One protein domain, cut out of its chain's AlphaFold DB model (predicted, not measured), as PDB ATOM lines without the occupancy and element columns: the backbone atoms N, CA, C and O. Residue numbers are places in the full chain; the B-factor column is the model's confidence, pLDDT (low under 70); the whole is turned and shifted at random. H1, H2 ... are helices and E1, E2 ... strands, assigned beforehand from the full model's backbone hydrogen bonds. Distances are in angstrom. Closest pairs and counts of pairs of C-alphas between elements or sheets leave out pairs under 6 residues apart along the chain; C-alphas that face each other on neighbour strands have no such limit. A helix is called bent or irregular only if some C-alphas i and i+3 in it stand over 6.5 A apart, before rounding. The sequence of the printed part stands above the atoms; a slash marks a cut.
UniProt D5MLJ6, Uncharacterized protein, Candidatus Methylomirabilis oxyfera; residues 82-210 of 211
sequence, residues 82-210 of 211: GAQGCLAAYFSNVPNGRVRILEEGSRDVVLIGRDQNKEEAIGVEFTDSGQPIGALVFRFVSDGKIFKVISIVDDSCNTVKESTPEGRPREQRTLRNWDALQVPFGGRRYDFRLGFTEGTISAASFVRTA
ATOM      1  N   GLY A  82     -30.024 -42.540 -45.325       61.75
ATOM      2  CA  GLY A  82     -29.022 -43.466 -45.854       61.75
ATOM      3  C   GLY A  82     -27.601 -42.901 -45.922       61.75
ATOM      4  O   GLY A  82     -26.671 -43.554 -45.456       61.75
ATOM      5  N   ALA A  83     -27.419 -41.700 -46.476       64.19
ATOM      6  CA  ALA A  83     -26.080 -41.197 -46.813       64.19
ATOM      7  C   ALA A  83     -25.313 -40.677 -45.584       64.19
ATOM      8  O   ALA A  83     -24.130 -40.957 -45.395       64.19
ATOM      9  N   GLN A  84     -25.997 -39.969 -44.684       75.00
ATOM     10  CA  GLN A  84     -25.344 -39.358 -43.522       75.00
ATOM     11  C   GLN A  84     -24.883 -40.383 -42.481       75.00
ATOM     12  O   GLN A  84     -23.840 -40.206 -41.849       75.00
ATOM     13  N   GLY A  85     -25.627 -41.481 -42.318       83.56
ATOM     14  CA  GLY A  85     -25.288 -42.515 -41.342       83.56
ATOM     15  C   GLY A  85     -23.975 -43.229 -41.668       83.56
ATOM     16  O   GLY A  85     -23.192 -43.536 -40.767       83.56
ATOM     17  N   CYS A  86     -23.699 -43.461 -42.954       92.38
ATOM     18  CA  CYS A  86     -22.511 -44.202 -43.360       92.38
ATOM     19  C   CYS A  86     -21.240 -43.336 -43.302       92.38
ATOM     20  O   CYS A  86     -20.200 -43.818 -42.847       92.38
ATOM     21  N   LEU A  87     -21.322 -42.046 -43.659       93.69
ATOM     22  CA  LEU A  87     -20.186 -41.120 -43.579       93.69
ATOM     23  C   LEU A  87     -19.739 -40.877 -42.131       93.69
ATOM     24  O   LEU A  87     -18.541 -40.854 -41.847       93.69
ATOM     25  N   ALA A  88     -20.682 -40.802 -41.188       92.88
ATOM     26  CA  ALA A  88     -20.353 -40.729 -39.766       92.88
ATOM     27  C   ALA A  88     -19.531 -41.948 -39.303       92.88
ATOM     28  O   ALA A  88     -18.516 -41.797 -38.620       92.88
ATOM     29  N   ALA A  89     -19.921 -43.159 -39.719       94.56
ATOM     30  CA  ALA A  89     -19.173 -44.380 -39.419       94.56
ATOM     31  C   ALA A  89     -17.808 -44.419 -40.128       94.56
ATOM     32  O   ALA A  89     -16.818 -44.872 -39.546       94.56
ATOM     33  N   TYR A  90     -17.731 -43.908 -41.358       96.38
ATOM     34  CA  TYR A  90     -16.495 -43.821 -42.135       96.38
ATOM     35  C   TYR A  90     -15.417 -42.978 -41.433       96.38
ATOM     36  O   TYR A  90     -14.242 -43.353 -41.425       96.38
ATOM     37  N   PHE A  91     -15.809 -41.893 -40.759       97.44
ATOM     38  CA  PHE A  91     -14.895 -41.041 -39.996       97.44
ATOM     39  C   PHE A  91     -14.608 -41.515 -38.564       97.44
ATOM     40  O   PHE A  91     -13.897 -40.824 -37.841       97.44
ATOM     41  N   SER A  92     -15.078 -42.695 -38.148       96.50
ATOM     42  CA  SER A  92     -14.901 -43.204 -36.773       96.50
ATOM     43  C   SER A  92     -13.444 -43.265 -36.283       96.50
ATOM     44  O   SER A  92     -13.196 -43.164 -35.085       96.50
ATOM     45  N   ASN A  93     -12.475 -43.389 -37.197       96.12
ATOM     46  CA  ASN A  93     -11.040 -43.419 -36.886       96.12
ATOM     47  C   ASN A  93     -10.334 -42.059 -37.051       96.12
ATOM     48  O   ASN A  93      -9.116 -41.971 -36.888       96.12
ATOM     49  N   VAL A  94     -11.063 -41.000 -37.409       98.00
ATOM     50  CA  VAL A  94     -10.532 -39.637 -37.518       98.00
ATOM     51  C   VAL A  94     -10.850 -38.892 -36.219       98.00
ATOM     52  O   VAL A  94     -12.010 -38.861 -35.814       98.00
ATOM     53  N   PRO A  95      -9.864 -38.263 -35.550       97.69
ATOM     54  CA  PRO A  95     -10.133 -37.513 -34.330       97.69
ATOM     55  C   PRO A  95     -11.188 -36.418 -34.527       97.69
ATOM     56  O   PRO A  95     -11.188 -35.688 -35.527       97.69
ATOM     57  N   ASN A  96     -12.056 -36.264 -33.525       93.06
ATOM     58  CA  ASN A  96     -13.069 -35.213 -33.502       93.06
ATOM     59  C   ASN A  96     -12.420 -33.835 -33.708       93.06
ATOM     60  O   ASN A  96     -11.372 -33.526 -33.143       93.06
ATOM     61  N   GLY A  97     -13.033 -32.999 -34.546       95.06
ATOM     62  CA  GLY A  97     -12.494 -31.681 -34.896       95.06
ATOM     63  C   GLY A  97     -11.444 -31.679 -36.016       95.06
ATOM     64  O   GLY A  97     -11.005 -30.595 -36.408       95.06
ATOM     65  N   ARG A  98     -11.091 -32.843 -36.585       97.94
ATOM     66  CA  ARG A  98     -10.245 -32.978 -37.794       97.94
ATOM     67  C   ARG A  98     -11.015 -33.392 -39.049       97.94
ATOM     68  O   ARG A  98     -10.406 -33.679 -40.076       97.94
ATOM     69  N   VAL A  99     -12.341 -33.420 -38.958       98.12
ATOM     70  CA  VAL A  99     -13.239 -33.555 -40.105       98.12
ATOM     71  C   VAL A  99     -13.677 -32.158 -40.542       98.12
ATOM     72  O   VAL A  99     -13.971 -31.299 -39.700       98.12
ATOM     73  N   ARG A 100     -13.664 -31.897 -41.847       97.94
ATOM     74  CA  ARG A 100     -14.145 -30.649 -42.450       97.94
ATOM     75  C   ARG A 100     -15.092 -30.955 -43.594       97.94
ATOM     76  O   ARG A 100     -14.852 -31.893 -44.341       97.94
ATOM     77  N   ILE A 101     -16.119 -30.130 -43.728       97.62
ATOM     78  CA  ILE A 101     -17.029 -30.161 -44.869       97.62
ATOM     79  C   ILE A 101     -16.513 -29.150 -45.892       97.62
ATOM     80  O   ILE A 101     -16.180 -28.020 -45.523       97.62
ATOM     81  N   LEU A 102     -16.407 -29.563 -47.151       98.25
ATOM     82  CA  LEU A 102     -16.026 -28.720 -48.276       98.25
ATOM     83  C   LEU A 102     -17.114 -28.744 -49.341       98.25
ATOM     84  O   LEU A 102     -17.363 -29.773 -49.963       98.25
ATOM     85  N   GLU A 103     -17.687 -27.574 -49.586       98.38
ATOM     86  CA  GLU A 103     -18.659 -27.352 -50.651       98.38
ATOM     87  C   GLU A 103     -17.952 -27.140 -51.994       98.38
ATOM     88  O   GLU A 103     -16.866 -26.547 -52.047       98.38
ATOM     89  N   GLU A 104     -18.559 -27.604 -53.083       98.19
ATOM     90  CA  GLU A 104     -18.116 -27.309 -54.447       98.19
ATOM     91  C   GLU A 104     -17.877 -25.797 -54.638       98.19
ATOM     92  O   GLU A 104     -18.634 -24.950 -54.168       98.19
ATOM     93  N   GLY A 105     -16.750 -25.445 -55.258       97.94
ATOM     94  CA  GLY A 105     -16.315 -24.059 -55.426       97.94
ATOM     95  C   GLY A 105     -15.457 -23.508 -54.279       97.94
ATOM     96  O   GLY A 105     -14.873 -22.431 -54.435       97.94
ATOM     97  N   SER A 106     -15.316 -24.230 -53.161       98.12
ATOM     98  CA  SER A 106     -14.489 -23.804 -52.022       98.12
ATOM     99  C   SER A 106     -13.019 -23.605 -52.405       98.12
ATOM    100  O   SER A 106     -12.443 -24.387 -53.168       98.12
ATOM    101  N   ARG A 107     -12.389 -22.571 -51.829       98.12
ATOM    102  CA  ARG A 107     -10.965 -22.245 -52.000       98.12
ATOM    103  C   ARG A 107     -10.333 -21.822 -50.682       98.12
ATOM    104  O   ARG A 107     -11.005 -21.230 -49.842       98.12
ATOM    105  N   ASP A 108      -9.048 -22.125 -50.534       97.50
ATOM    106  CA  ASP A 108      -8.200 -21.716 -49.407       97.50
ATOM    107  C   ASP A 108      -8.776 -22.030 -48.010       97.50
ATOM    108  O   ASP A 108      -8.542 -21.312 -47.034       97.50
ATOM    109  N   VAL A 109      -9.514 -23.136 -47.881       98.25
ATOM    110  CA  VAL A 109     -10.129 -23.540 -46.609       98.25
ATOM    111  C   VAL A 109      -9.082 -24.206 -45.722       98.25
ATOM    112  O   VAL A 109      -8.483 -25.213 -46.100       98.25
ATOM    113  N   VAL A 110      -8.869 -23.682 -44.514       98.31
ATOM    114  CA  VAL A 110      -7.927 -24.273 -43.552       98.31
ATOM    115  C   VAL A 110      -8.505 -25.568 -42.984       98.31
ATOM    116  O   VAL A 110      -9.512 -25.565 -42.274       98.31
ATOM    117  N   LEU A 111      -7.827 -26.680 -43.261       98.00
ATOM    118  CA  LEU A 111      -8.189 -27.991 -42.733       98.00
ATOM    119  C   LEU A 111      -7.564 -28.199 -41.356       98.00
ATOM    120  O   LEU A 111      -8.266 -28.549 -40.410       98.00
ATOM    121  N   ILE A 112      -6.259 -27.927 -41.249       98.38
ATOM    122  CA  ILE A 112      -5.468 -28.049 -40.022       98.38
ATOM    123  C   ILE A 112      -4.634 -26.778 -39.835       98.38
ATOM    124  O   ILE A 112      -3.857 -26.386 -40.708       98.38
ATOM    125  N   GLY A 113      -4.802 -26.134 -38.682       98.06
ATOM    126  CA  GLY A 113      -4.100 -24.918 -38.287       98.06
ATOM    127  C   GLY A 113      -2.640 -25.146 -37.889       98.06
ATOM    128  O   GLY A 113      -2.169 -26.277 -37.737       98.06
ATOM    129  N   ARG A 114      -1.916 -24.037 -37.689       97.62
ATOM    130  CA  ARG A 114      -0.471 -24.033 -37.412       97.62
ATOM    131  C   ARG A 114      -0.102 -24.835 -36.166       97.62
ATOM    132  O   ARG A 114       0.838 -25.626 -36.225       97.62
ATOM    133  N   ASP A 115      -0.885 -24.691 -35.105       97.56
ATOM    134  CA  ASP A 115      -0.593 -25.264 -33.785       97.56
ATOM    135  C   ASP A 115      -1.167 -26.677 -33.592       97.56
ATOM    136  O   ASP A 115      -1.014 -27.287 -32.538       97.56
ATOM    137  N   GLN A 116      -1.827 -27.225 -34.616       97.44
ATOM    138  CA  GLN A 116      -2.399 -28.567 -34.571       97.44
ATOM    139  C   GLN A 116      -1.394 -29.623 -35.057       97.44
ATOM    140  O   GLN A 116      -0.578 -29.368 -35.956       97.44
ATOM    141  N   ASN A 117      -1.490 -30.838 -34.498       97.00
ATOM    142  CA  ASN A 117      -0.729 -32.002 -34.959       97.00
ATOM    143  C   ASN A 117      -1.065 -32.305 -36.431       97.00
ATOM    144  O   ASN A 117      -2.233 -32.327 -36.821       97.00
ATOM    145  N   LYS A 118      -0.054 -32.525 -37.270       96.62
ATOM    146  CA  LYS A 118      -0.226 -32.725 -38.719       96.62
ATOM    147  C   LYS A 118      -0.152 -34.190 -39.132       96.62
ATOM    148  O   LYS A 118      -0.603 -34.519 -40.219       96.62
ATOM    149  N   GLU A 119       0.388 -35.056 -38.281       94.94
ATOM    150  CA  GLU A 119       0.664 -36.452 -38.641       94.94
ATOM    151  C   GLU A 119      -0.545 -37.375 -38.425       94.94
ATOM    152  O   GLU A 119      -0.595 -38.487 -38.950       94.94
ATOM    153  N   GLU A 120      -1.560 -36.890 -37.708       97.62
ATOM    154  CA  GLU A 120      -2.850 -37.557 -37.540       97.62
ATOM    155  C   GLU A 120      -3.726 -37.468 -38.795       97.62
ATOM    156  O   GLU A 120      -3.659 -36.499 -39.560       97.62
ATOM    157  N   ALA A 121      -4.612 -38.456 -38.957       98.19
ATOM    158  CA  ALA A 121      -5.575 -38.509 -40.050       98.19
ATOM    159  C   ALA A 121      -6.483 -37.267 -40.084       98.19
ATOM    160  O   ALA A 121      -6.849 -36.705 -39.050       98.19
ATOM    161  N   ILE A 122      -6.831 -36.841 -41.293       98.62
ATOM    162  CA  ILE A 122      -7.683 -35.689 -41.590       98.62
ATOM    163  C   ILE A 122      -8.818 -36.198 -42.470       98.62
ATOM    164  O   ILE A 122      -8.569 -36.889 -43.462       98.62
ATOM    165  N   GLY A 123     -10.048 -35.873 -42.085       98.38
ATOM    166  CA  GLY A 123     -11.252 -36.220 -42.825       98.38
ATOM    167  C   GLY A 123     -11.781 -35.013 -43.588       98.38
ATOM    168  O   GLY A 123     -11.808 -33.898 -43.065       98.38
ATOM    169  N   VAL A 124     -12.214 -35.237 -44.819       98.31
ATOM    170  CA  VAL A 124     -12.903 -34.240 -45.631       98.31
ATOM    171  C   VAL A 124     -14.178 -34.866 -46.165       98.31
ATOM    172  O   VAL A 124     -14.123 -35.886 -46.847       98.31
ATOM    173  N   GLU A 125     -15.309 -34.268 -45.828       98.00
ATOM    174  CA  GLU A 125     -16.608 -34.550 -46.429       98.00
ATOM    175  C   GLU A 125     -16.836 -33.547 -47.557       98.00
ATOM    176  O   GLU A 125     -16.634 -32.348 -47.369       98.00
ATOM    177  N   PHE A 126     -17.211 -34.033 -48.734       97.81
ATOM    178  CA  PHE A 126     -17.458 -33.196 -49.900       97.81
ATOM    179  C   PHE A 126     -18.953 -33.033 -50.114       97.81
ATOM    180  O   PHE A 126     -19.692 -34.020 -50.105       97.81
ATOM    181  N   THR A 127     -19.376 -31.800 -50.372       97.56
ATOM    182  CA  THR A 127     -20.769 -31.464 -50.652       97.56
ATOM    183  C   THR A 127     -20.911 -30.730 -51.985       97.56
ATOM    184  O   THR A 127     -20.002 -30.034 -52.437       97.56
ATOM    185  N   ASP A 128     -22.052 -30.930 -52.642       96.69
ATOM    186  CA  ASP A 128     -22.454 -30.240 -53.869       96.69
ATOM    187  C   ASP A 128     -23.910 -29.800 -53.728       96.69
ATOM    188  O   ASP A 128     -24.821 -30.618 -53.592       96.69
ATOM    189  N   SER A 129     -24.125 -28.488 -53.715       95.88
ATOM    190  CA  SER A 129     -25.390 -27.853 -53.349       95.88
ATOM    191  C   SER A 129     -25.875 -28.288 -51.957       95.88
ATOM    192  O   SER A 129     -27.065 -28.536 -51.753       95.88
ATOM    193  N   GLY A 130     -24.945 -28.436 -51.004       95.25
ATOM    194  CA  GLY A 130     -25.223 -28.890 -49.636       95.25
ATOM    195  C   GLY A 130     -25.543 -30.384 -49.495       95.25
ATOM    196  O   GLY A 130     -25.786 -30.846 -48.381       95.25
ATOM    197  N   GLN A 131     -25.539 -31.152 -50.588       94.81
ATOM    198  CA  GLN A 131     -25.721 -32.605 -50.551       94.81
ATOM    199  C   GLN A 131     -24.362 -33.304 -50.445       94.81
ATOM    200  O   GLN A 131     -23.489 -33.005 -51.263       94.81
ATOM    201  N   PRO A 132     -24.155 -34.237 -49.498       96.00
ATOM    202  CA  PRO A 132     -22.934 -35.034 -49.442       96.00
ATOM    203  C   PRO A 132     -22.771 -35.871 -50.712       96.00
ATOM    204  O   PRO A 132     -23.675 -36.611 -51.087       96.00
ATOM    205  N   ILE A 133     -21.614 -35.760 -51.362       96.56
ATOM    206  CA  ILE A 133     -21.287 -36.495 -52.597       96.56
ATOM    207  C   ILE A 133     -20.147 -37.504 -52.411       96.56
ATOM    208  O   ILE A 133     -19.908 -38.343 -53.279       96.56
ATOM    209  N   GLY A 134     -19.441 -37.438 -51.281       96.88
ATOM    210  CA  GLY A 134     -18.385 -38.378 -50.935       96.88
ATOM    211  C   GLY A 134     -17.497 -37.879 -49.805       96.88
ATOM    212  O   GLY A 134     -17.711 -36.809 -49.232       96.88
ATOM    213  N   ALA A 135     -16.466 -38.654 -49.489       98.00
ATOM    214  CA  ALA A 135     -15.511 -38.318 -48.446       98.00
ATOM    215  C   ALA A 135     -14.106 -38.862 -48.724       98.00
ATOM    216  O   ALA A 135     -13.912 -39.897 -49.361       98.00
ATOM    217  N   LEU A 136     -13.107 -38.179 -48.176       98.12
ATOM    218  CA  LEU A 136     -11.690 -38.519 -48.258       98.12
ATOM    219  C   LEU A 136     -11.086 -38.529 -46.854       98.12
ATOM    220  O   LEU A 136     -11.287 -37.602 -46.071       98.12
ATOM    221  N   VAL A 137     -10.276 -39.544 -46.563       98.44
ATOM    222  CA  VAL A 137      -9.381 -39.549 -45.402       98.44
ATOM    223  C   VAL A 137      -7.946 -39.587 -45.901       98.44
ATOM    224  O   VAL A 137      -7.576 -40.421 -46.732       98.44
ATOM    225  N   PHE A 138      -7.114 -38.689 -45.387       98.31
ATOM    226  CA  PHE A 138      -5.696 -38.626 -45.722       98.31
ATOM    227  C   PHE A 138      -4.850 -38.312 -44.490       98.31
ATOM    228  O   PHE A 138      -5.359 -37.933 -43.437       98.31
ATOM    229  N   ARG A 139      -3.536 -38.476 -44.619       98.12
ATOM    230  CA  ARG A 139      -2.553 -38.037 -43.621       98.12
ATOM    231  C   ARG A 139      -1.485 -37.180 -44.274       98.12
ATOM    232  O   ARG A 139      -1.128 -37.418 -45.430       98.12
ATOM    233  N   PHE A 140      -0.932 -36.236 -43.529       98.12
ATOM    234  CA  PHE A 140       0.241 -35.489 -43.964       98.12
ATOM    235  C   PHE A 140       1.507 -36.137 -43.405       98.12
ATOM    236  O   PHE A 140       1.557 -36.529 -42.242       98.12
ATOM    237  N   VAL A 141       2.523 -36.276 -44.251       97.44
ATOM    238  CA  VAL A 141       3.860 -36.708 -43.845       97.44
ATOM    239  C   VAL A 141       4.766 -35.491 -43.945       97.44
ATOM    240  O   VAL A 141       5.024 -34.975 -45.036       97.44
ATOM    241  N   SER A 142       5.183 -35.015 -42.775       93.56
ATOM    242  CA  SER A 142       6.032 -33.837 -42.591       93.56
ATOM    243  C   SER A 142       7.357 -33.988 -43.341       93.56
ATOM    244  O   SER A 142       7.760 -33.083 -44.078       93.56
ATOM    245  N   ASP A 143       7.960 -35.171 -43.234       89.31
ATOM    246  CA  ASP A 143       9.113 -35.587 -44.021       89.31
ATOM    247  C   ASP A 143       8.721 -35.760 -45.500       89.31
ATOM    248  O   ASP A 143       7.985 -36.670 -45.886       89.31
ATOM    249  N   GLY A 144       9.144 -34.807 -46.329       86.69
ATOM    250  CA  GLY A 144       8.810 -34.742 -47.754       86.69
ATOM    251  C   GLY A 144       7.590 -33.885 -48.112       86.69
ATOM    252  O   GLY A 144       7.363 -33.662 -49.299       86.69
ATOM    253  N   LYS A 145       6.846 -33.350 -47.131       94.38
ATOM    254  CA  LYS A 145       5.664 -32.484 -47.352       94.38
ATOM    255  C   LYS A 145       4.663 -33.092 -48.345       94.38
ATOM    256  O   LYS A 145       4.209 -32.432 -49.283       94.38
ATOM    257  N   ILE A 146       4.351 -34.368 -48.139       96.69
ATOM    258  CA  ILE A 146       3.432 -35.139 -48.982       96.69
ATOM    259  C   ILE A 146       2.143 -35.463 -48.229       96.69
ATOM    260  O   ILE A 146       2.139 -35.664 -47.014       96.69
ATOM    261  N   PHE A 147       1.048 -35.584 -48.966       97.69
ATOM    262  CA  PHE A 147      -0.231 -36.072 -48.473       97.69
ATOM    263  C   PHE A 147      -0.435 -37.505 -48.957       97.69
ATOM    264  O   PHE A 147      -0.343 -37.793 -50.149       97.69
ATOM    265  N   LYS A 148      -0.714 -38.418 -48.029       97.19
ATOM    266  CA  LYS A 148      -1.036 -39.811 -48.336       97.19
ATOM    267  C   LYS A 148      -2.531 -40.030 -48.173       97.19
ATOM    268  O   LYS A 148      -3.044 -39.953 -47.057       97.19
ATOM    269  N   VAL A 149      -3.203 -40.320 -49.277       97.50
ATOM    270  CA  VAL A 149      -4.614 -40.705 -49.309       97.50
ATOM    271  C   VAL A 149      -4.755 -42.095 -48.692       97.50
ATOM    272  O   VAL A 149      -4.141 -43.059 -49.155       97.50
ATOM    273  N   ILE A 150      -5.552 -42.196 -47.630       97.31
ATOM    274  CA  ILE A 150      -5.823 -43.454 -46.927       97.31
ATOM    275  C   ILE A 150      -6.999 -44.157 -47.608       97.31
ATOM    276  O   ILE A 150      -6.871 -45.313 -48.022       97.31
ATOM    277  N   SER A 151      -8.108 -43.440 -47.780       97.38
ATOM    278  CA  SER A 151      -9.339 -43.954 -48.380       97.38
ATOM    279  C   SER A 151     -10.181 -42.830 -48.980       97.38
ATOM    280  O   SER A 151     -10.110 -41.682 -48.536       97.38
ATOM    281  N   ILE A 152     -10.982 -43.180 -49.987       97.50
ATOM    282  CA  ILE A 152     -11.988 -42.322 -50.617       97.50
ATOM    283  C   ILE A 152     -13.267 -43.148 -50.728       97.50
ATOM    284  O   ILE A 152     -13.199 -44.315 -51.129       97.50
ATOM    285  N   VAL A 153     -14.407 -42.553 -50.393       97.38
ATOM    286  CA  VAL A 153     -15.729 -43.166 -50.544       97.38
ATOM    287  C   VAL A 153     -16.706 -42.209 -51.220       97.38
ATOM    288  O   VAL A 153     -16.528 -40.995 -51.133       97.38
ATOM    289  N   ASP A 154     -17.707 -42.751 -51.910       96.81
ATOM    290  CA  ASP A 154     -18.831 -41.985 -52.462       96.81
ATOM    291  C   ASP A 154     -19.939 -41.741 -51.413       96.81
ATOM    292  O   ASP A 154     -19.800 -42.096 -50.240       96.81
ATOM    293  N   ASP A 155     -21.036 -41.106 -51.831       94.81
ATOM    294  CA  ASP A 155     -22.240 -40.835 -51.025       94.81
ATOM    295  C   ASP A 155     -22.982 -42.099 -50.551       94.81
ATOM    296  O   ASP A 155     -23.775 -42.057 -49.610       94.81
ATOM    297  N   SER A 156     -22.685 -43.234 -51.180       94.88
ATOM    298  CA  SER A 156     -23.181 -44.564 -50.841       94.88
ATOM    299  C   SER A 156     -22.157 -45.371 -50.030       94.88
ATOM    300  O   SER A 156     -22.347 -46.566 -49.792       94.88
ATOM    301  N   CYS A 157     -21.064 -44.732 -49.597       95.50
ATOM    302  CA  CYS A 157     -19.943 -45.321 -48.874       95.50
ATOM    303  C   CYS A 157     -19.219 -46.473 -49.595       95.50
ATOM    304  O   CYS A 157     -18.503 -47.263 -48.968       95.50
ATOM    305  N   ASN A 158     -19.326 -46.554 -50.922       96.00
ATOM    306  CA  ASN A 158     -18.501 -47.454 -51.714       96.00
ATOM    307  C   ASN A 158     -17.105 -46.862 -51.877       96.00
ATOM    308  O   ASN A 158     -16.931 -45.667 -52.103       96.00
ATOM    309  N   THR A 159     -16.081 -47.712 -51.805       96.62
ATOM    310  CA  THR A 159     -14.702 -47.267 -52.021       96.62
ATOM    311  C   THR A 159     -14.485 -46.834 -53.468       96.62
ATOM    312  O   THR A 159     -14.622 -47.638 -54.393       96.62
ATOM    313  N   VAL A 160     -14.031 -45.597 -53.655       95.62
ATOM    314  CA  VAL A 160     -13.629 -45.069 -54.961       95.62
ATOM    315  C   VAL A 160     -12.219 -45.567 -55.279       95.62
ATOM    316  O   VAL A 160     -11.243 -45.191 -54.631       95.62
ATOM    317  N   LYS A 161     -12.108 -46.465 -56.263       91.19
ATOM    318  CA  LYS A 161     -10.818 -47.040 -56.695       91.19
ATOM    319  C   LYS A 161     -10.088 -46.161 -57.707       91.19
ATOM    320  O   LYS A 161      -8.865 -46.216 -57.796       91.19
ATOM    321  N   GLU A 162     -10.838 -45.381 -58.473       83.38
ATOM    322  CA  GLU A 162     -10.311 -44.546 -59.543       83.38
ATOM    323  C   GLU A 162     -10.058 -43.138 -59.019       83.38
ATOM    324  O   GLU A 162     -10.933 -42.281 -59.044       83.38
ATOM    325  N   SER A 163      -8.845 -42.899 -58.534       84.06
ATOM    326  CA  SER A 163      -8.379 -41.554 -58.219       84.06
ATOM    327  C   SER A 163      -7.003 -41.344 -58.824       84.06
ATOM    328  O   SER A 163      -6.091 -42.147 -58.606       84.06
ATOM    329  N   THR A 164      -6.849 -40.262 -59.576       86.62
ATOM    330  CA  THR A 164      -5.626 -40.010 -60.338       86.62
ATOM    331  C   THR A 164      -5.072 -38.647 -59.951       86.62
ATOM    332  O   THR A 164      -5.735 -37.636 -60.185       86.62
ATOM    333  N   PRO A 165      -3.865 -38.589 -59.367       87.19
ATOM    334  CA  PRO A 165      -3.128 -37.343 -59.264       87.19
ATOM    335  C   PRO A 165      -2.831 -36.803 -60.663       87.19
ATOM    336  O   PRO A 165      -2.388 -37.552 -61.544       87.19
ATOM    337  N   GLU A 166      -3.047 -35.509 -60.862       83.00
ATOM    338  CA  GLU A 166      -2.801 -34.848 -62.139       83.00
ATOM    339  C   GLU A 166      -1.353 -35.090 -62.609       83.00
ATOM    340  O   GLU A 166      -0.382 -34.887 -61.878       83.00
ATOM    341  N   GLY A 167      -1.205 -35.616 -63.828       84.75
ATOM    342  CA  GLY A 167       0.095 -35.907 -64.440       84.75
ATOM    343  C   GLY A 167       0.865 -37.109 -63.871       84.75
ATOM    344  O   GLY A 167       1.958 -37.388 -64.368       84.75
ATOM    345  N   ARG A 168       0.349 -37.846 -62.867       84.44
ATOM    346  CA  ARG A 168       1.082 -38.962 -62.217       84.44
ATOM    347  C   ARG A 168       0.215 -40.204 -61.929       84.44
ATOM    348  O   ARG A 168      -0.018 -40.552 -60.770       84.44
ATOM    349  N   PRO A 169      -0.184 -40.977 -62.956       82.06
ATOM    350  CA  PRO A 169      -1.105 -42.113 -62.797       82.06
ATOM    351  C   PRO A 169      -0.548 -43.304 -61.998       82.06
ATOM    352  O   PRO A 169      -1.313 -44.161 -61.559       82.06
ATOM    353  N   ARG A 170       0.775 -43.383 -61.791       85.75
ATOM    354  CA  ARG A 170       1.420 -44.468 -61.026       85.75
ATOM    355  C   ARG A 170       1.425 -44.235 -59.510       85.75
ATOM    356  O   ARG A 170       1.692 -45.168 -58.764       85.75
ATOM    357  N   GLU A 171       1.116 -43.021 -59.049       85.62
ATOM    358  CA  GLU A 171       1.212 -42.617 -57.637       85.62
ATOM    359  C   GLU A 171      -0.167 -42.328 -57.022       85.62
ATOM    360  O   GLU A 171      -0.340 -41.360 -56.292       85.62
ATOM    361  N   GLN A 172      -1.157 -43.184 -57.289       85.12
ATOM    362  CA  GLN A 172      -2.592 -42.940 -57.040       85.12
ATOM    363  C   GLN A 172      -2.973 -42.452 -55.630       85.12
ATOM    364  O   GLN A 172      -4.040 -41.874 -55.450       85.12
ATOM    365  N   ARG A 173      -2.125 -42.687 -54.622       92.31
ATOM    366  CA  ARG A 173      -2.394 -42.350 -53.216       92.31
ATOM    367  C   ARG A 173      -1.429 -41.347 -52.597       92.31
ATOM    368  O   ARG A 173      -1.501 -41.118 -51.394       92.31
ATOM    369  N   THR A 174      -0.505 -40.780 -53.369       95.62
ATOM    370  CA  THR A 174       0.455 -39.796 -52.850       95.62
ATOM    371  C   THR A 174       0.356 -38.502 -53.638       95.62
ATOM    372  O   THR A 174       0.618 -38.463 -54.838       95.62
ATOM    373  N   LEU A 175       0.009 -37.432 -52.933       96.50
ATOM    374  CA  LEU A 175      -0.060 -36.078 -53.457       96.50
ATOM    375  C   LEU A 175       1.105 -35.277 -52.883       96.50
ATOM    376  O   LEU A 175       1.436 -35.379 -51.701       96.50
ATOM    377  N   ARG A 176       1.740 -34.476 -53.721       96.00
ATOM    378  CA  ARG A 176       2.673 -33.431 -53.319       96.00
ATOM    379  C   ARG A 176       1.882 -32.161 -53.054       96.00
ATOM    380  O   ARG A 176       0.699 -32.049 -53.375       96.00
ATOM    381  N   ASN A 177       2.564 -31.197 -52.454       95.94
ATOM    382  CA  ASN A 177       2.008 -29.877 -52.237       95.94
ATOM    383  C   ASN A 177       1.482 -29.273 -53.550       95.94
ATOM    384  O   ASN A 177       2.240 -29.187 -54.515       95.94
ATOM    385  N   TRP A 178       0.216 -28.847 -53.548       95.56
ATOM    386  CA  TRP A 178      -0.516 -28.245 -54.672       95.56
ATOM    387  C   TRP A 178      -0.893 -29.162 -55.837       95.56
ATOM    388  O   TRP A 178      -1.410 -28.668 -56.843       95.56
ATOM    389  N   ASP A 179      -0.703 -30.476 -55.712       95.75
ATOM    390  CA  ASP A 179      -1.245 -31.404 -56.703       95.75
ATOM    391  C   ASP A 179      -2.774 -31.448 -56.655       95.75
ATOM    392  O   ASP A 179      -3.382 -31.360 -55.583       95.75
ATOM    393  N   ALA A 180      -3.384 -31.657 -57.822       95.75
ATOM    394  CA  ALA A 180      -4.792 -32.006 -57.929       95.75
ATOM    395  C   ALA A 180      -4.984 -33.519 -57.846       95.75
ATOM    396  O   ALA A 180      -4.326 -34.293 -58.543       95.75
ATOM    397  N   LEU A 181      -5.926 -33.923 -57.006       96.69
ATOM    398  CA  LEU A 181      -6.522 -35.241 -56.992       96.69
ATOM    399  C   LEU A 181      -7.840 -35.172 -57.759       96.69
ATOM    400  O   LEU A 181      -8.772 -34.497 -57.322       96.69
ATOM    401  N   GLN A 182      -7.921 -35.905 -58.866       96.12
ATOM    402  CA  GLN A 182      -9.181 -36.101 -59.570       96.12
ATOM    403  C   GLN A 182      -9.974 -37.218 -58.913       96.12
ATOM    404  O   GLN A 182      -9.501 -38.359 -58.855       96.12
ATOM    405  N   VAL A 183     -11.182 -36.895 -58.457       95.69
ATOM    406  CA  VAL A 183     -12.099 -37.844 -57.820       95.69
ATOM    407  C   VAL A 183     -13.443 -37.884 -58.551       95.69
ATOM    408  O   VAL A 183     -14.020 -36.829 -58.832       95.69
ATOM    409  N   PRO A 184     -13.945 -39.079 -58.903       96.00
ATOM    410  CA  PRO A 184     -15.296 -39.246 -59.409       96.00
ATOM    411  C   PRO A 184     -16.292 -39.364 -58.249       96.00
ATOM    412  O   PRO A 184     -16.164 -40.253 -57.408       96.00
ATOM    413  N   PHE A 185     -17.312 -38.510 -58.243       95.81
ATOM    414  CA  PHE A 185     -18.442 -38.572 -57.311       95.81
ATOM    415  C   PHE A 185     -19.748 -38.361 -58.079       95.81
ATOM    416  O   PHE A 185     -19.834 -37.452 -58.905       95.81
ATOM    417  N   GLY A 186     -20.755 -39.210 -57.856       90.00
ATOM    418  CA  GLY A 186     -22.082 -39.054 -58.474       90.00
ATOM    419  C   GLY A 186     -22.071 -38.934 -60.009       90.00
ATOM    420  O   GLY A 186     -22.849 -38.170 -60.576       90.00
ATOM    421  N   GLY A 187     -21.143 -39.615 -60.694       92.44
ATOM    422  CA  GLY A 187     -20.982 -39.533 -62.155       92.44
ATOM    423  C   GLY A 187     -20.335 -38.240 -62.673       92.44
ATOM    424  O   GLY A 187     -20.259 -38.034 -63.883       92.44
ATOM    425  N   ARG A 188     -19.851 -37.370 -61.784       95.94
ATOM    426  CA  ARG A 188     -19.112 -36.143 -62.103       95.94
ATOM    427  C   ARG A 188     -17.661 -36.284 -61.655       95.94
ATOM    428  O   ARG A 188     -17.352 -37.096 -60.786       95.94
ATOM    429  N   ARG A 189     -16.767 -35.490 -62.243       96.31
ATOM    430  CA  ARG A 189     -15.359 -35.417 -61.833       96.31
ATOM    431  C   ARG A 189     -15.103 -34.100 -61.109       96.31
ATOM    432  O   ARG A 189     -15.630 -33.059 -61.504       96.31
ATOM    433  N   TYR A 190     -14.297 -34.167 -60.059       97.38
ATOM    434  CA  TYR A 190     -13.896 -33.014 -59.266       97.38
ATOM    435  C   TYR A 190     -12.380 -32.983 -59.129       97.38
ATOM    436  O   TYR A 190     -11.750 -34.030 -58.964       97.38
ATOM    437  N   ASP A 191     -11.827 -31.775 -59.141       97.56
ATOM    438  CA  ASP A 191     -10.440 -31.506 -58.792       97.56
ATOM    439  C   ASP A 191     -10.373 -31.045 -57.338       97.56
ATOM    440  O   ASP A 191     -10.902 -29.993 -56.965       97.56
ATOM    441  N   PHE A 192      -9.669 -31.825 -56.522       98.06
ATOM    442  CA  PHE A 192      -9.371 -31.488 -55.141       98.06
ATOM    443  C   PHE A 192      -7.876 -31.231 -54.962       98.06
ATOM    444  O   PHE A 192      -7.056 -32.109 -55.223       98.06
ATOM    445  N   ARG A 193      -7.502 -30.034 -54.503       98.00
ATOM    446  CA  ARG A 193      -6.100 -29.636 -54.306       98.00
ATOM    447  C   ARG A 193      -5.802 -29.397 -52.834       98.00
ATOM    448  O   ARG A 193      -6.519 -28.659 -52.160       98.00
ATOM    449  N   LEU A 194      -4.696 -29.967 -52.360       98.19
ATOM    450  CA  LEU A 194      -4.197 -29.785 -50.995       98.19
ATOM    451  C   LEU A 194      -2.940 -28.916 -50.981       98.19
ATOM    452  O   LEU A 194      -2.042 -29.085 -51.806       98.19
ATOM    453  N   GLY A 195      -2.873 -28.010 -50.011       97.50
ATOM    454  CA  GLY A 195      -1.758 -27.102 -49.780       97.50
ATOM    455  C   GLY A 195      -1.174 -27.265 -48.379       97.50
ATOM    456  O   GLY A 195      -1.904 -27.472 -47.412       97.50
ATOM    457  N   PHE A 196       0.146 -27.153 -48.256       97.88
ATOM    458  CA  PHE A 196       0.864 -26.973 -46.998       97.88
ATOM    459  C   PHE A 196       1.755 -25.734 -47.081       97.88
ATOM    460  O   PHE A 196       2.747 -25.721 -47.818       97.88
ATOM    461  N   THR A 197       1.418 -24.710 -46.298       97.25
ATOM    462  CA  THR A 197       2.087 -23.402 -46.317       97.25
ATOM    463  C   THR A 197       2.136 -22.839 -44.906       97.25
ATOM    464  O   THR A 197       1.153 -22.901 -44.184       97.25
ATOM    465  N   GLU A 198       3.288 -22.320 -44.473       95.88
ATOM    466  CA  GLU A 198       3.446 -21.685 -43.148       95.88
ATOM    467  C   GLU A 198       2.926 -22.512 -41.953       95.88
ATOM    468  O   GLU A 198       2.419 -21.981 -40.957       95.88
ATOM    469  N   GLY A 199       3.051 -23.836 -42.045       96.88
ATOM    470  CA  GLY A 199       2.598 -24.746 -41.003       96.88
ATOM    471  C   GLY A 199       1.093 -25.016 -41.005       96.88
ATOM    472  O   GLY A 199       0.637 -25.701 -40.100       96.88
ATOM    473  N   THR A 200       0.318 -24.542 -41.975       98.06
ATOM    474  CA  THR A 200      -1.104 -24.882 -42.118       98.06
ATOM    475  C   THR A 200      -1.305 -25.874 -43.256       98.06
ATOM    476  O   THR A 200      -0.552 -25.869 -44.231       98.06
ATOM    477  N   ILE A 201      -2.304 -26.747 -43.122       98.31
ATOM    478  CA  ILE A 201      -2.807 -27.577 -44.220       98.31
ATOM    479  C   ILE A 201      -4.137 -26.982 -44.662       98.31
ATOM    480  O   ILE A 201      -5.050 -26.845 -43.842       98.31
ATOM    481  N   SER A 202      -4.260 -26.661 -45.943       98.31
ATOM    482  CA  SER A 202      -5.474 -26.111 -46.536       98.31
ATOM    483  C   SER A 202      -5.952 -26.936 -47.728       98.31
ATOM    484  O   SER A 202      -5.171 -27.580 -48.429       98.31
ATOM    485  N   ALA A 203      -7.259 -26.907 -47.963       98.19
ATOM    486  CA  ALA A 203      -7.845 -27.243 -49.245       98.19
ATOM    487  C   ALA A 203      -7.722 -26.014 -50.145       98.19
ATOM    488  O   ALA A 203      -8.441 -25.032 -49.967       98.19
ATOM    489  N   ALA A 204      -6.783 -26.063 -51.085       97.69
ATOM    490  CA  ALA A 204      -6.528 -24.976 -52.024       97.69
ATOM    491  C   ALA A 204      -7.745 -24.736 -52.924       97.69
ATOM    492  O   ALA A 204      -8.153 -23.599 -53.151       97.69
ATOM    493  N   SER A 205      -8.348 -25.823 -53.407       98.06
ATOM    494  CA  SER A 205      -9.573 -25.785 -54.196       98.06
ATOM    495  C   SER A 205     -10.312 -27.116 -54.147       98.06
ATOM    496  O   SER A 205      -9.682 -28.176 -54.131       98.06
ATOM    497  N   PHE A 206     -11.636 -27.052 -54.218       98.25
ATOM    498  CA  PHE A 206     -12.501 -28.173 -54.567       98.25
ATOM    499  C   PHE A 206     -13.493 -27.697 -55.627       98.25
ATOM    500  O   PHE A 206     -14.347 -26.865 -55.337       98.25
ATOM    501  N   VAL A 207     -13.334 -28.143 -56.872       97.88
ATOM    502  CA  VAL A 207     -14.127 -27.640 -58.007       97.88
ATOM    503  C   VAL A 207     -14.555 -28.777 -58.914       97.88
ATOM    504  O   VAL A 207     -13.808 -29.737 -59.113       97.88
ATOM    505  N   ARG A 208     -15.748 -28.670 -59.498       97.44
ATOM    506  CA  ARG A 208     -16.186 -29.608 -60.531       97.44
ATOM    507  C   ARG A 208     -15.400 -29.368 -61.821       97.44
ATOM    508  O   ARG A 208     -15.335 -28.244 -62.317       97.44
ATOM    509  N   THR A 209     -14.842 -30.423 -62.405       94.94
ATOM    510  CA  THR A 209     -14.253 -30.358 -63.747       94.94
ATOM    511  C   THR A 209     -15.345 -30.610 -64.779       94.94
ATOM    512  O   THR A 209     -16.137 -31.543 -64.616       94.94
ATOM    513  N   ALA A 210     -15.406 -29.782 -65.823       79.25
ATOM    514  CA  ALA A 210     -16.328 -30.006 -66.933       79.25
ATOM    515  C   ALA A 210     -16.086 -31.402 -67.555       79.25
ATOM    516  O   ALA A 210     -14.929 -31.833 -67.596       79.25
TER     517      ALA A 210
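What this domain is: This is residues 82 to 210 of the 211 residues of an uncharacterized protein of Candidatus Methylomirabilis oxyfera (UniProt D5MLJ6). Two strongly twisted, curled sheets stand face to face as a sandwich, and the one helix, H1, covers the outer face of the larger sheet, along its strands. The larger sheet runs E1 E3 E4 E5 E6 and is mixed; the smaller runs E2 E9 E8 E7 and is antiparallel throughout. The printed part has 129 residues, with H1 first and then nine named strands, E1 to E9; the class is mostly strand. The whole is compact, with a radius of gyration of the C-alphas of 13.4 A, and rounded, spanning 37 by 34 by 24 A.

Where its parts are: H1, residues 83 to 93, begins at C-alpha 83 (-26.080, -41.197, -46.813) and is irregular: C-alphas 90 and 93 are 7.6 A apart. E1 is residues 99 to 103, E2 107 to 112 and E3 122 to 128, 20.0 A long. E4, residues 131 to 141, is the longest strand by residues at 30.6 A and bends by 51 degrees at residue 134. E5, residues 146 to 154, measures 23.6 A and bends by 56 degrees at residue 150. E6 is residues 174 to 176 and E7 180 to 185. E8, residues 188 to 197, measures 29.3 A; E9, residues 200 to 209, measures 25.9 A and ends at C-alpha 209 (-14.253, -30.358, -63.747).

How they stand to each other: H1 is on the larger sheet, making two layers, a helix on one face of a sheet. It lies over E3 and E4 at a height over the sheet of 9.1 A, at 5 degrees to E4 on the local plane; the closest C-alphas of H1 and E4 are those of Leu 87 and Ala 135, 7.3 A apart. In H1, 5 of 7 O i to N i+4 pairs are within hydrogen-bond range. E1 and E3 are parallel, with N 102 and O 125 at 2.8 A. E3 E4 E5 E6 form a meander, each strand the antiparallel neighbour of the one before: N 124 and O 136 are 2.8 A apart, N 137 and O 151 2.9 A, N 147 and O 175 2.8 A. E7 E8 E9 form another, with N 183 and O 190 at 3.0 A and N 193 and O 205 at 2.9 A; E2 is antiparallel to E9, with N 111 and O 201 at 2.8 A. The facing parts of the two sheets are 8.1 A centre to centre, their strands at 24 degrees.

The domain as a whole: The C-alphas farthest apart, of Gly 82 and Glu 198, are 39.2 A apart. The printed part has no cut. The link E5 to E6, residues 155 to 173, is long; its residues 164 to 165 pair antiparallel with residues 181 to 182 of E7. Mean pLDDT of the printed part is 94.6; residues 82 to 83 are under 70.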